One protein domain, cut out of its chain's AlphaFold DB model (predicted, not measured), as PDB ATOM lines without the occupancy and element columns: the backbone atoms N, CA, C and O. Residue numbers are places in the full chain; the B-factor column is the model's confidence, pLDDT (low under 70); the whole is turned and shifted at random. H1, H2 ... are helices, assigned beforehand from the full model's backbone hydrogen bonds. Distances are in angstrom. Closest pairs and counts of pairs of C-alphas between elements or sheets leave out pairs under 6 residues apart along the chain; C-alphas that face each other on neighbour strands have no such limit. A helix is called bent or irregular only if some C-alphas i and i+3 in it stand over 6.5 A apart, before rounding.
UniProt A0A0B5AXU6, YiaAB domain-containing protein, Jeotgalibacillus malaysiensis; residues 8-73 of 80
ATOM      1  N   ALA A   8      25.153  32.153  45.440       90.75
ATOM      2  CA  ALA A   8      25.341  32.706  46.779       90.75
ATOM      3  C   ALA A   8      24.562  34.017  47.001       90.75
ATOM      4  O   ALA A   8      23.894  34.163  48.020       90.75
ATOM      5  N   PHE A   9      24.584  34.945  46.037       91.50
ATOM      6  CA  PHE A   9      23.829  36.198  46.151       91.50
ATOM      7  C   PHE A   9      22.319  35.972  46.098       91.50
ATOM      8  O   PHE A   9      21.574  36.623  46.825       91.50
ATOM      9  N   THR A  10      21.858  35.023  45.278       90.94
ATOM     10  CA  THR A  10      20.442  34.638  45.264       90.94
ATOM     11  C   THR A  10      20.021  34.052  46.608       90.94
ATOM     12  O   THR A  10      18.995  34.460  47.145       90.94
ATOM     13  N   PHE A  11      20.821  33.153  47.184       93.94
ATOM     14  CA  PHE A  11      20.551  32.593  48.507       93.94
ATOM     15  C   PHE A  11      20.497  33.678  49.588       93.94
ATOM     16  O   PHE A  11      19.535  33.730  50.350       93.94
ATOM     17  N   LEU A  12      21.482  34.580  49.614       95.25
ATOM     18  CA  LEU A  12      21.542  35.668  50.587       95.25
ATOM     19  C   LEU A  12      20.304  36.573  50.526       95.25
ATOM     20  O   LEU A  12      19.767  36.928  51.570       95.25
ATOM     21  N   ALA A  13      19.832  36.913  49.322       93.44
ATOM     22  CA  ALA A  13      18.645  37.747  49.142       93.44
ATOM     23  C   ALA A  13      17.363  37.078  49.671       93.44
ATOM     24  O   ALA A  13      16.547  37.723  50.326       93.44
ATOM     25  N   TRP A  14      17.190  35.777  49.422       94.69
ATOM     26  CA  TRP A  14      16.045  35.032  49.953       94.69
ATOM     27  C   TRP A  14      16.135  34.840  51.468       94.69
ATOM     28  O   TRP A  14      15.131  34.988  52.164       94.69
ATOM     29  N   ALA A  15      17.331  34.558  51.988       97.25
ATOM     30  CA  ALA A  15      17.562  34.399  53.418       97.25
ATOM     31  C   ALA A  15      17.300  35.703  54.186       97.25
ATOM     32  O   ALA A  15      16.625  35.676  55.212       97.25
ATOM     33  N   SER A  16      17.774  36.848  53.683       96.50
ATOM     34  CA  SER A  16      17.547  38.148  54.323       96.50
ATOM     35  C   SER A  16      16.073  38.548  54.306       96.50
ATOM     36  O   SER A  16      15.562  39.016  55.322       96.50
ATOM     37  N   PHE A  17      15.362  38.300  53.201       95.94
ATOM     38  CA  PHE A  17      13.921  38.531  53.119       95.94
ATOM     39  C   PHE A  17      13.144  37.661  54.117       95.94
ATOM     40  O   PHE A  17      12.324  38.178  54.875       95.94
ATOM     41  N   ALA A  18      13.429  36.356  54.158       96.94
ATOM     42  CA  ALA A  18      12.777  35.435  55.086       96.94
ATOM     43  C   ALA A  18      13.055  35.808  56.549       96.94
ATOM     44  O   ALA A  18      12.143  35.774  57.374       96.94
ATOM     45  N   LEU A  19      14.290  36.214  56.863       97.75
ATOM     46  CA  LEU A  19      14.670  36.660  58.198       97.75
ATOM     47  C   LEU A  19      13.927  37.942  58.597       97.75
ATOM     48  O   LEU A  19      13.363  37.998  59.686       97.75
ATOM     49  N   ALA A  20      13.878  38.943  57.715       96.19
ATOM     50  CA  ALA A  20      13.182  40.203  57.974       96.19
ATOM     51  C   ALA A  20      11.671  39.996  58.167       96.19
ATOM     52  O   ALA A  20      11.091  40.497  59.133       96.19
ATOM     53  N   LEU A  21      11.039  39.208  57.292       96.31
ATOM     54  CA  LEU A  21       9.618  38.883  57.406       96.31
ATOM     55  C   LEU A  21       9.333  38.072  58.677       96.31
ATOM     56  O   LEU A  21       8.383  38.369  59.399       96.31
ATOM     57  N   GLY A  22      10.183  37.091  58.991       96.88
ATOM     58  CA  GLY A  22      10.091  36.300  60.215       96.88
ATOM     59  C   GLY A  22      10.193  37.162  61.473       96.88
ATOM     60  O   GLY A  22       9.342  37.055  62.353       96.88
ATOM     61  N   MET A  23      11.171  38.071  61.537       96.62
ATOM     62  CA  MET A  23      11.313  39.018  62.650       96.62
ATOM     63  C   MET A  23      10.073  39.903  62.815       96.62
ATOM     64  O   MET A  23       9.614  40.095  63.940       96.62
ATOM     65  N   MET A  24       9.486  40.388  61.714       95.94
ATOM     66  CA  MET A  24       8.255  41.182  61.768       95.94
ATOM     67  C   MET A  24       7.079  40.378  62.337       95.94
ATOM     68  O   MET A  24       6.377  40.848  63.234       95.94
ATOM     69  N   LEU A  25       6.887  39.138  61.875       95.25
ATOM     70  CA  LEU A  25       5.823  38.260  62.370       95.25
ATOM     71  C   LEU A  25       6.004  37.910  63.854       95.25
ATOM     72  O   LEU A  25       5.033  37.939  64.611       95.25
ATOM     73  N   ILE A  26       7.239  37.641  64.292       96.50
ATOM     74  CA  ILE A  26       7.567  37.404  65.708       96.50
ATOM     75  C   ILE A  26       7.264  38.651  66.550       96.50
ATOM     76  O   ILE A  26       6.701  38.532  67.643       96.50
ATOM     77  N   GLY A  27       7.579  39.846  66.039       93.62
ATOM     78  CA  GLY A  27       7.247  41.118  66.684       93.62
ATOM     79  C   GLY A  27       5.741  41.291  66.889       93.62
ATOM     80  O   GLY A  27       5.297  41.557  68.005       93.62
ATOM     81  N   ILE A  28       4.941  41.046  65.844       93.38
ATOM     82  CA  ILE A  28       3.471  41.121  65.920       93.38
ATOM     83  C   ILE A  28       2.903  40.062  66.881       93.38
ATOM     84  O   ILE A  28       1.964  40.342  67.632       93.38
ATOM     85  N   TYR A  29       3.465  38.849  66.886       91.12
ATOM     86  CA  TYR A  29       3.020  37.778  67.779       91.12
ATOM     87  C   TYR A  29       3.258  38.132  69.252       91.12
ATOM     88  O   TYR A  29       2.345  38.001  70.071       91.12
ATOM     89  N   THR A  30       4.452  38.644  69.562       92.75
ATOM     90  CA  THR A  30       4.883  39.001  70.925       92.75
ATOM     91  C   THR A  30       4.172  40.246  71.462       92.75
ATOM     92  O   THR A  30       4.051  40.417  72.676       92.75
ATOM     93  N   LEU A  31       3.667  41.109  70.576       92.50
ATOM     94  CA  LEU A  31       2.948  42.321  70.952       92.50
ATOM     95  C   LEU A  31       1.717  41.984  71.815       92.50
ATOM     96  O   LEU A  31       0.883  41.164  71.431       92.50
ATOM     97  N   LYS A  32       1.570  42.611  72.984       88.88
ATOM     98  CA  LYS A  32       0.447  42.368  73.911       88.88
ATOM     99  C   LYS A  32      -0.699  43.352  73.677       88.88
ATOM    100  O   LYS A  32      -1.106  44.063  74.582       88.88
ATOM    101  N   GLU A  33      -1.198  43.380  72.450       92.06
ATOM    102  CA  GLU A  33      -2.260  44.294  72.019       92.06
ATOM    103  C   GLU A  33      -3.503  43.553  71.531       92.06
ATOM    104  O   GLU A  33      -3.472  42.346  71.258       92.06
ATOM    105  N   THR A  34      -4.602  44.298  71.401       92.69
ATOM    106  CA  THR A  34      -5.867  43.778  70.868       92.69
ATOM    107  C   THR A  34      -5.705  43.212  69.453       92.69
ATOM    108  O   THR A  34      -4.855  43.643  68.667       92.69
ATOM    109  N   LEU A  35      -6.554  42.239  69.100       90.25
ATOM    110  CA  LEU A  35      -6.492  41.561  67.801       90.25
ATOM    111  C   LEU A  35      -6.642  42.539  66.626       90.25
ATOM    112  O   LEU A  35      -5.976  42.374  65.605       90.25
ATOM    113  N   SER A  36      -7.452  43.589  66.791       92.69
ATOM    114  CA  SER A  36      -7.648  44.636  65.783       92.69
ATOM    115  C   SER A  36      -6.352  45.384  65.460       92.69
ATOM    116  O   SER A  36      -6.037  45.596  64.291       92.69
ATOM    117  N   VAL A  37      -5.559  45.728  66.481       92.62
ATOM    118  CA  VAL A  37      -4.273  46.424  66.309       92.62
ATOM    119  C   VAL A  37      -3.248  45.505  65.644       92.62
ATOM    120  O   VAL A  37      -2.571  45.910  64.700       92.62
ATOM    121  N   LYS A  38      -3.176  44.232  66.057       92.38
ATOM    122  CA  LYS A  38      -2.314  43.235  65.397       92.38
ATOM    123  C   LYS A  38      -2.677  43.042  63.925       92.38
ATOM    124  O   LYS A  38      -1.788  42.979  63.079       92.38
ATOM    125  N   GLY A  39      -3.975  42.983  63.624       93.06
ATOM    126  CA  GLY A  39      -4.490  42.878  62.262       93.06
ATOM    127  C   GLY A  39      -4.074  44.065  61.394       93.06
ATOM    128  O   GLY A  39      -3.610  43.857  60.276       93.06
ATOM    129  N   TYR A  40      -4.152  45.288  61.923       95.12
ATOM    130  CA  TYR A  40      -3.698  46.493  61.222       95.12
ATOM    131  C   TYR A  40      -2.215  46.410  60.821       95.12
ATOM    132  O   TYR A  40      -1.880  46.604  59.651       95.12
ATOM    133  N   TYR A  41      -1.331  46.039  61.756       94.94
ATOM    134  CA  TYR A  41       0.100  45.879  61.466       94.94
ATOM    135  C   TYR A  41       0.383  44.759  60.465       94.94
ATOM    136  O   TYR A  41       1.242  44.910  59.592       94.94
ATOM    137  N   LEU A  42      -0.346  43.644  60.561       94.88
ATOM    138  CA  LEU A  42      -0.202  42.532  59.632       94.88
ATOM    139  C   LEU A  42      -0.591  42.962  58.209       94.88
ATOM    140  O   LEU A  42       0.196  42.772  57.284       94.88
ATOM    141  N   MET A  43      -1.747  43.612  58.041       96.62
ATOM    142  CA  MET A  43      -2.203  44.106  56.736       96.62
ATOM    143  C   MET A  43      -1.237  45.130  56.140       96.62
ATOM    144  O   MET A  43      -0.883  45.019  54.966       96.62
ATOM    145  N   GLY A  44      -0.746  46.076  56.949       96.69
ATOM    146  CA  GLY A  44       0.266  47.041  56.515       96.69
ATOM    147  C   GLY A  44       1.559  46.364  56.051       96.69
ATOM    148  O   GLY A  44       2.088  46.706  54.996       96.69
ATOM    149  N   THR A  45       2.020  45.348  56.785       96.06
ATOM    150  CA  THR A  45       3.211  44.563  56.419       96.06
ATOM    151  C   THR A  45       3.021  43.862  55.075       96.06
ATOM    152  O   THR A  45       3.862  43.998  54.189       96.06
ATOM    153  N   PHE A  46       1.906  43.149  54.886       95.94
ATOM    154  CA  PHE A  46       1.621  42.458  53.626       95.94
ATOM    155  C   PHE A  46       1.505  43.428  52.450       95.94
ATOM    156  O   PHE A  46       2.089  43.181  51.394       95.94
ATOM    157  N   PHE A  47       0.796  44.543  52.632       97.25
ATOM    158  CA  PHE A  47       0.630  45.541  51.580       97.25
ATOM    159  C   PHE A  47       1.969  46.172  51.181       97.25
ATOM    160  O   PHE A  47       2.273  46.278  49.993       97.25
ATOM    161  N   LEU A  48       2.812  46.518  52.159       97.00
ATOM    162  CA  LEU A  48       4.135  47.089  51.911       97.00
ATOM    163  C   LEU A  48       5.064  46.106  51.187       97.00
ATOM    164  O   LEU A  48       5.755  46.494  50.242       97.00
ATOM    165  N   VAL A  49       5.057  44.831  51.590       96.69
ATOM    166  CA  VAL A  49       5.842  43.769  50.939       96.69
ATOM    167  C   VAL A  49       5.392  43.580  49.490       96.69
ATOM    168  O   VAL A  49       6.221  43.590  48.580       96.69
ATOM    169  N   MET A  50       4.083  43.468  49.251       96.94
ATOM    170  CA  MET A  50       3.539  43.312  47.899       96.94
ATOM    171  C   MET A  50       3.840  44.526  47.014       96.94
ATOM    172  O   MET A  50       4.287  44.355  45.881       96.94
ATOM    173  N   SER A  51       3.657  45.739  47.542       97.94
ATOM    174  CA  SER A  51       3.989  46.984  46.843       97.94
ATOM    175  C   SER A  51       5.473  47.039  46.470       97.94
ATOM    176  O   SER A  51       5.811  47.332  45.324       97.94
ATOM    177  N   SER A  52       6.361  46.641  47.386       96.81
ATOM    178  CA  SER A  52       7.807  46.592  47.134       96.81
ATOM    179  C   SER A  52       8.165  45.635  45.994       96.81
ATOM    180  O   SER A  52       8.962  45.991  45.130       96.81
ATOM    181  N   PHE A  53       7.548  44.449  45.933       95.94
ATOM    182  CA  PHE A  53       7.775  43.505  44.832       95.94
ATOM    183  C   PHE A  53       7.270  44.023  43.485       95.94
ATOM    184  O   PHE A  53       7.924  43.813  42.463       95.94
ATOM    185  N   VAL A  54       6.109  44.680  43.461       97.75
ATOM    186  CA  VAL A  54       5.580  45.295  42.237       97.75
ATOM    187  C   VAL A  54       6.502  46.420  41.777       97.75
ATOM    188  O   VAL A  54       6.892  46.439  40.615       97.75
ATOM    189  N   LEU A  55       6.928  47.292  42.692       98.06
ATOM    190  CA  LEU A  55       7.864  48.373  42.397       98.06
ATOM    191  C   LEU A  55       9.188  47.841  41.832       98.06
ATOM    192  O   LEU A  55       9.671  48.348  40.824       98.06
ATOM    193  N   GLN A  56       9.749  46.786  42.430       96.62
ATOM    194  CA  GLN A  56      10.968  46.138  41.936       96.62
ATOM    195  C   GLN A  56      10.815  45.600  40.509       96.62
ATOM    196  O   GLN A  56      11.754  45.716  39.722       96.62
ATOM    197  N   LYS A  57       9.655  45.016  40.174       95.69
ATOM    198  CA  LYS A  57       9.360  44.557  38.808       95.69
ATOM    199  C   LYS A  57       9.289  45.735  37.847       95.69
ATOM    200  O   LYS A  57      10.061  45.761  36.906       95.69
ATOM    201  N   VAL A  58       8.472  46.744  38.149       97.94
ATOM    202  CA  VAL A  58       8.299  47.927  37.288       97.94
ATOM    203  C   VAL A  58       9.630  48.634  37.026       97.94
ATOM    204  O   VAL A  58       9.947  48.953  35.888       97.94
ATOM    205  N   VAL A  59      10.451  48.837  38.059       97.62
ATOM    206  CA  VAL A  59      11.775  49.458  37.896       97.62
ATOM    207  C   VAL A  59      12.687  48.609  37.011       97.62
ATOM    208  O   VAL A  59      13.416  49.153  36.188       97.62
ATOM    209  N   ARG A  60      12.663  47.280  37.168       96.00
ATOM    210  CA  ARG A  60      13.450  46.374  36.329       96.00
ATOM    211  C   ARG A  60      12.968  46.388  34.879       96.00
ATOM    212  O   ARG A  60      13.807  46.446  33.985       96.00
ATOM    213  N   ASP A  61      11.660  46.336  34.671       96.75
ATOM    214  CA  ASP A  61      11.044  46.303  33.349       96.75
ATOM    215  C   ASP A  61      11.364  47.601  32.588       96.75
ATOM    216  O   ASP A  61      11.840  47.533  31.461       96.75
ATOM    217  N   ASN A  62      11.285  48.766  33.245       97.06
ATOM    218  CA  ASN A  62      11.689  50.051  32.654       97.06
ATOM    219  C   ASN A  62      13.159  50.060  32.195       97.06
ATOM    220  O   ASN A  62      13.476  50.580  31.130       97.06
ATOM    221  N   VAL A  63      14.073  49.471  32.977       95.81
ATOM    222  CA  VAL A  63      15.493  49.368  32.586       95.81
ATOM    223  C   VAL A  63      15.670  48.456  31.369       95.81
ATOM    224  O   VAL A  63      16.475  48.755  30.487       95.81
ATOM    225  N   GLU A  64      14.945  47.335  31.315       95.06
ATOM    226  CA  GLU A  64      14.980  46.416  30.171       95.06
ATOM    227  C   GLU A  64      14.387  47.069  28.904       95.06
ATOM    228  O   GLU A  64      14.941  46.888  27.814       95.06
ATOM    229  N   ASP A  65      13.334  47.881  29.044       95.50
ATOM    230  CA  ASP A  65      12.708  48.640  27.955       95.50
ATOM    231  C   ASP A  65      13.620  49.756  27.417       95.50
ATOM    232  O   ASP A  65      13.827  49.828  26.204       95.50
ATOM    233  N   ASP A  66      14.262  50.544  28.286       94.38
ATOM    234  CA  ASP A  66      15.246  51.568  27.894       94.38
ATOM    235  C   ASP A  66      16.432  50.950  27.128       94.38
ATOM    236  O   ASP A  66      16.895  51.464  26.103       94.38
ATOM    237  N   GLU A  67      16.959  49.818  27.618       92.12
ATOM    238  CA  GLU A  67      18.025  49.080  26.934       92.12
ATOM    239  C   GLU A  67      17.564  48.568  25.563       92.12
ATOM    240  O   GLU A  67      18.355  48.538  24.611       92.12
ATOM    241  N   ARG A  68      16.302  48.144  25.450       92.88
ATOM    242  CA  ARG A  68      15.712  47.667  24.200       92.88
ATOM    243  C   ARG A  68      15.516  48.806  23.205       92.88
ATOM    244  O   ARG A  68      15.864  48.626  22.038       92.88
ATOM    245  N   GLU A  69      15.038  49.965  23.646       92.38
ATOM    246  CA  GLU A  69      14.879  51.159  22.811       92.38
ATOM    247  C   GLU A  69      16.222  51.600  22.221       92.38
ATOM    248  O   GLU A  69      16.349  51.727  21.002       92.38
ATOM    249  N   ARG A  70      17.269  51.710  23.050       90.00
ATOM    250  CA  ARG A  70      18.628  52.070  22.597       90.00
ATOM    251  C   ARG A  70      19.214  51.096  21.576       90.00
ATOM    252  O   ARG A  70      20.042  51.486  20.757       90.00
ATOM    253  N   ARG A  71      18.837  49.816  21.641       89.19
ATOM    254  CA  ARG A  71      19.262  48.806  20.655       89.19
ATOM    255  C   ARG A  71      18.520  48.946  19.331       89.19
ATOM    256  O   ARG A  71      19.112  48.663  18.295       89.19
ATOM    257  N   LEU A  72      17.242  49.319  19.371       92.00
ATOM    258  CA  LEU A  72      16.405  49.491  18.183       92.00
ATOM    259  C   LEU A  72      16.691  50.815  17.468       92.00
ATOM    260  O   LEU A  72      16.694  50.844  16.241       92.00
ATOM    261  N   ASN A  73      16.968  51.876  18.225       90.12
ATOM    262  CA  ASN A  73      17.346  53.186  17.709       90.12
ATOM    263  C   ASN A  73      18.771  53.545  18.169       90.12
ATOM    264  O   ASN A  73      18.942  54.338  19.100       90.12
TER     265      ASN A  73
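What this domain is: This is residues 8 to 73 of the 80 residues of the protein "YiaAB domain-containing protein" of Jeotgalibacillus malaysiensis (UniProt A0A0B5AXU6). One long helix, H2, makes the longest axis of a helical hairpin, and the shorter helix H1 stands beside its first part, the two meeting near their link and opening from there as a narrow V. The later part of H2, residues 50 to 72, sticks out free, and so does the far end of H1, residues 8 to 16. The printed part has 66 residues with two named helices, H1 then H2 along the chain, and no named strand; the class is all helix. The whole is extended, with a radius of gyration of the C-alphas of 17.7 A and spans of 59 by 29 by 7 A.

Where its parts are: H2 is the longest helix, residues 35 to 72, and measures 55.2 A from C-alpha 35 at (-6.492, 41.561, 67.801) to C-alpha 72 at (16.405, 49.491, 18.183). H1 is residues 8 to 30 and measures 32.3 A, beginning with C-alpha 8 at (25.341, 32.706, 46.779). Neither helix is bent.

How they stand to each other: H2 and H1 form a helical hairpin. They touch, and their closest C-alphas, those of Lys 38 and Ile 28, are 6.2 A apart. H2 touches H1 with residues 38 to 42 alone, and H1 touches H2 with residues 25 to 29 alone. They run opposite ways at a shallow tilt of 22 degrees, and their centres are 17.2 A apart. In H1 and H2 every O i to N i+4 pair is within hydrogen-bond range.

The domain as a whole: The two C-alphas farthest apart, those of Lys 32 and Asn 73, are 59.7 A apart. The link from H1 to H2 is tight, with 4 residues. The printed part has no cut. Its mean pLDDT is 94.7, and no printed residue is under 70.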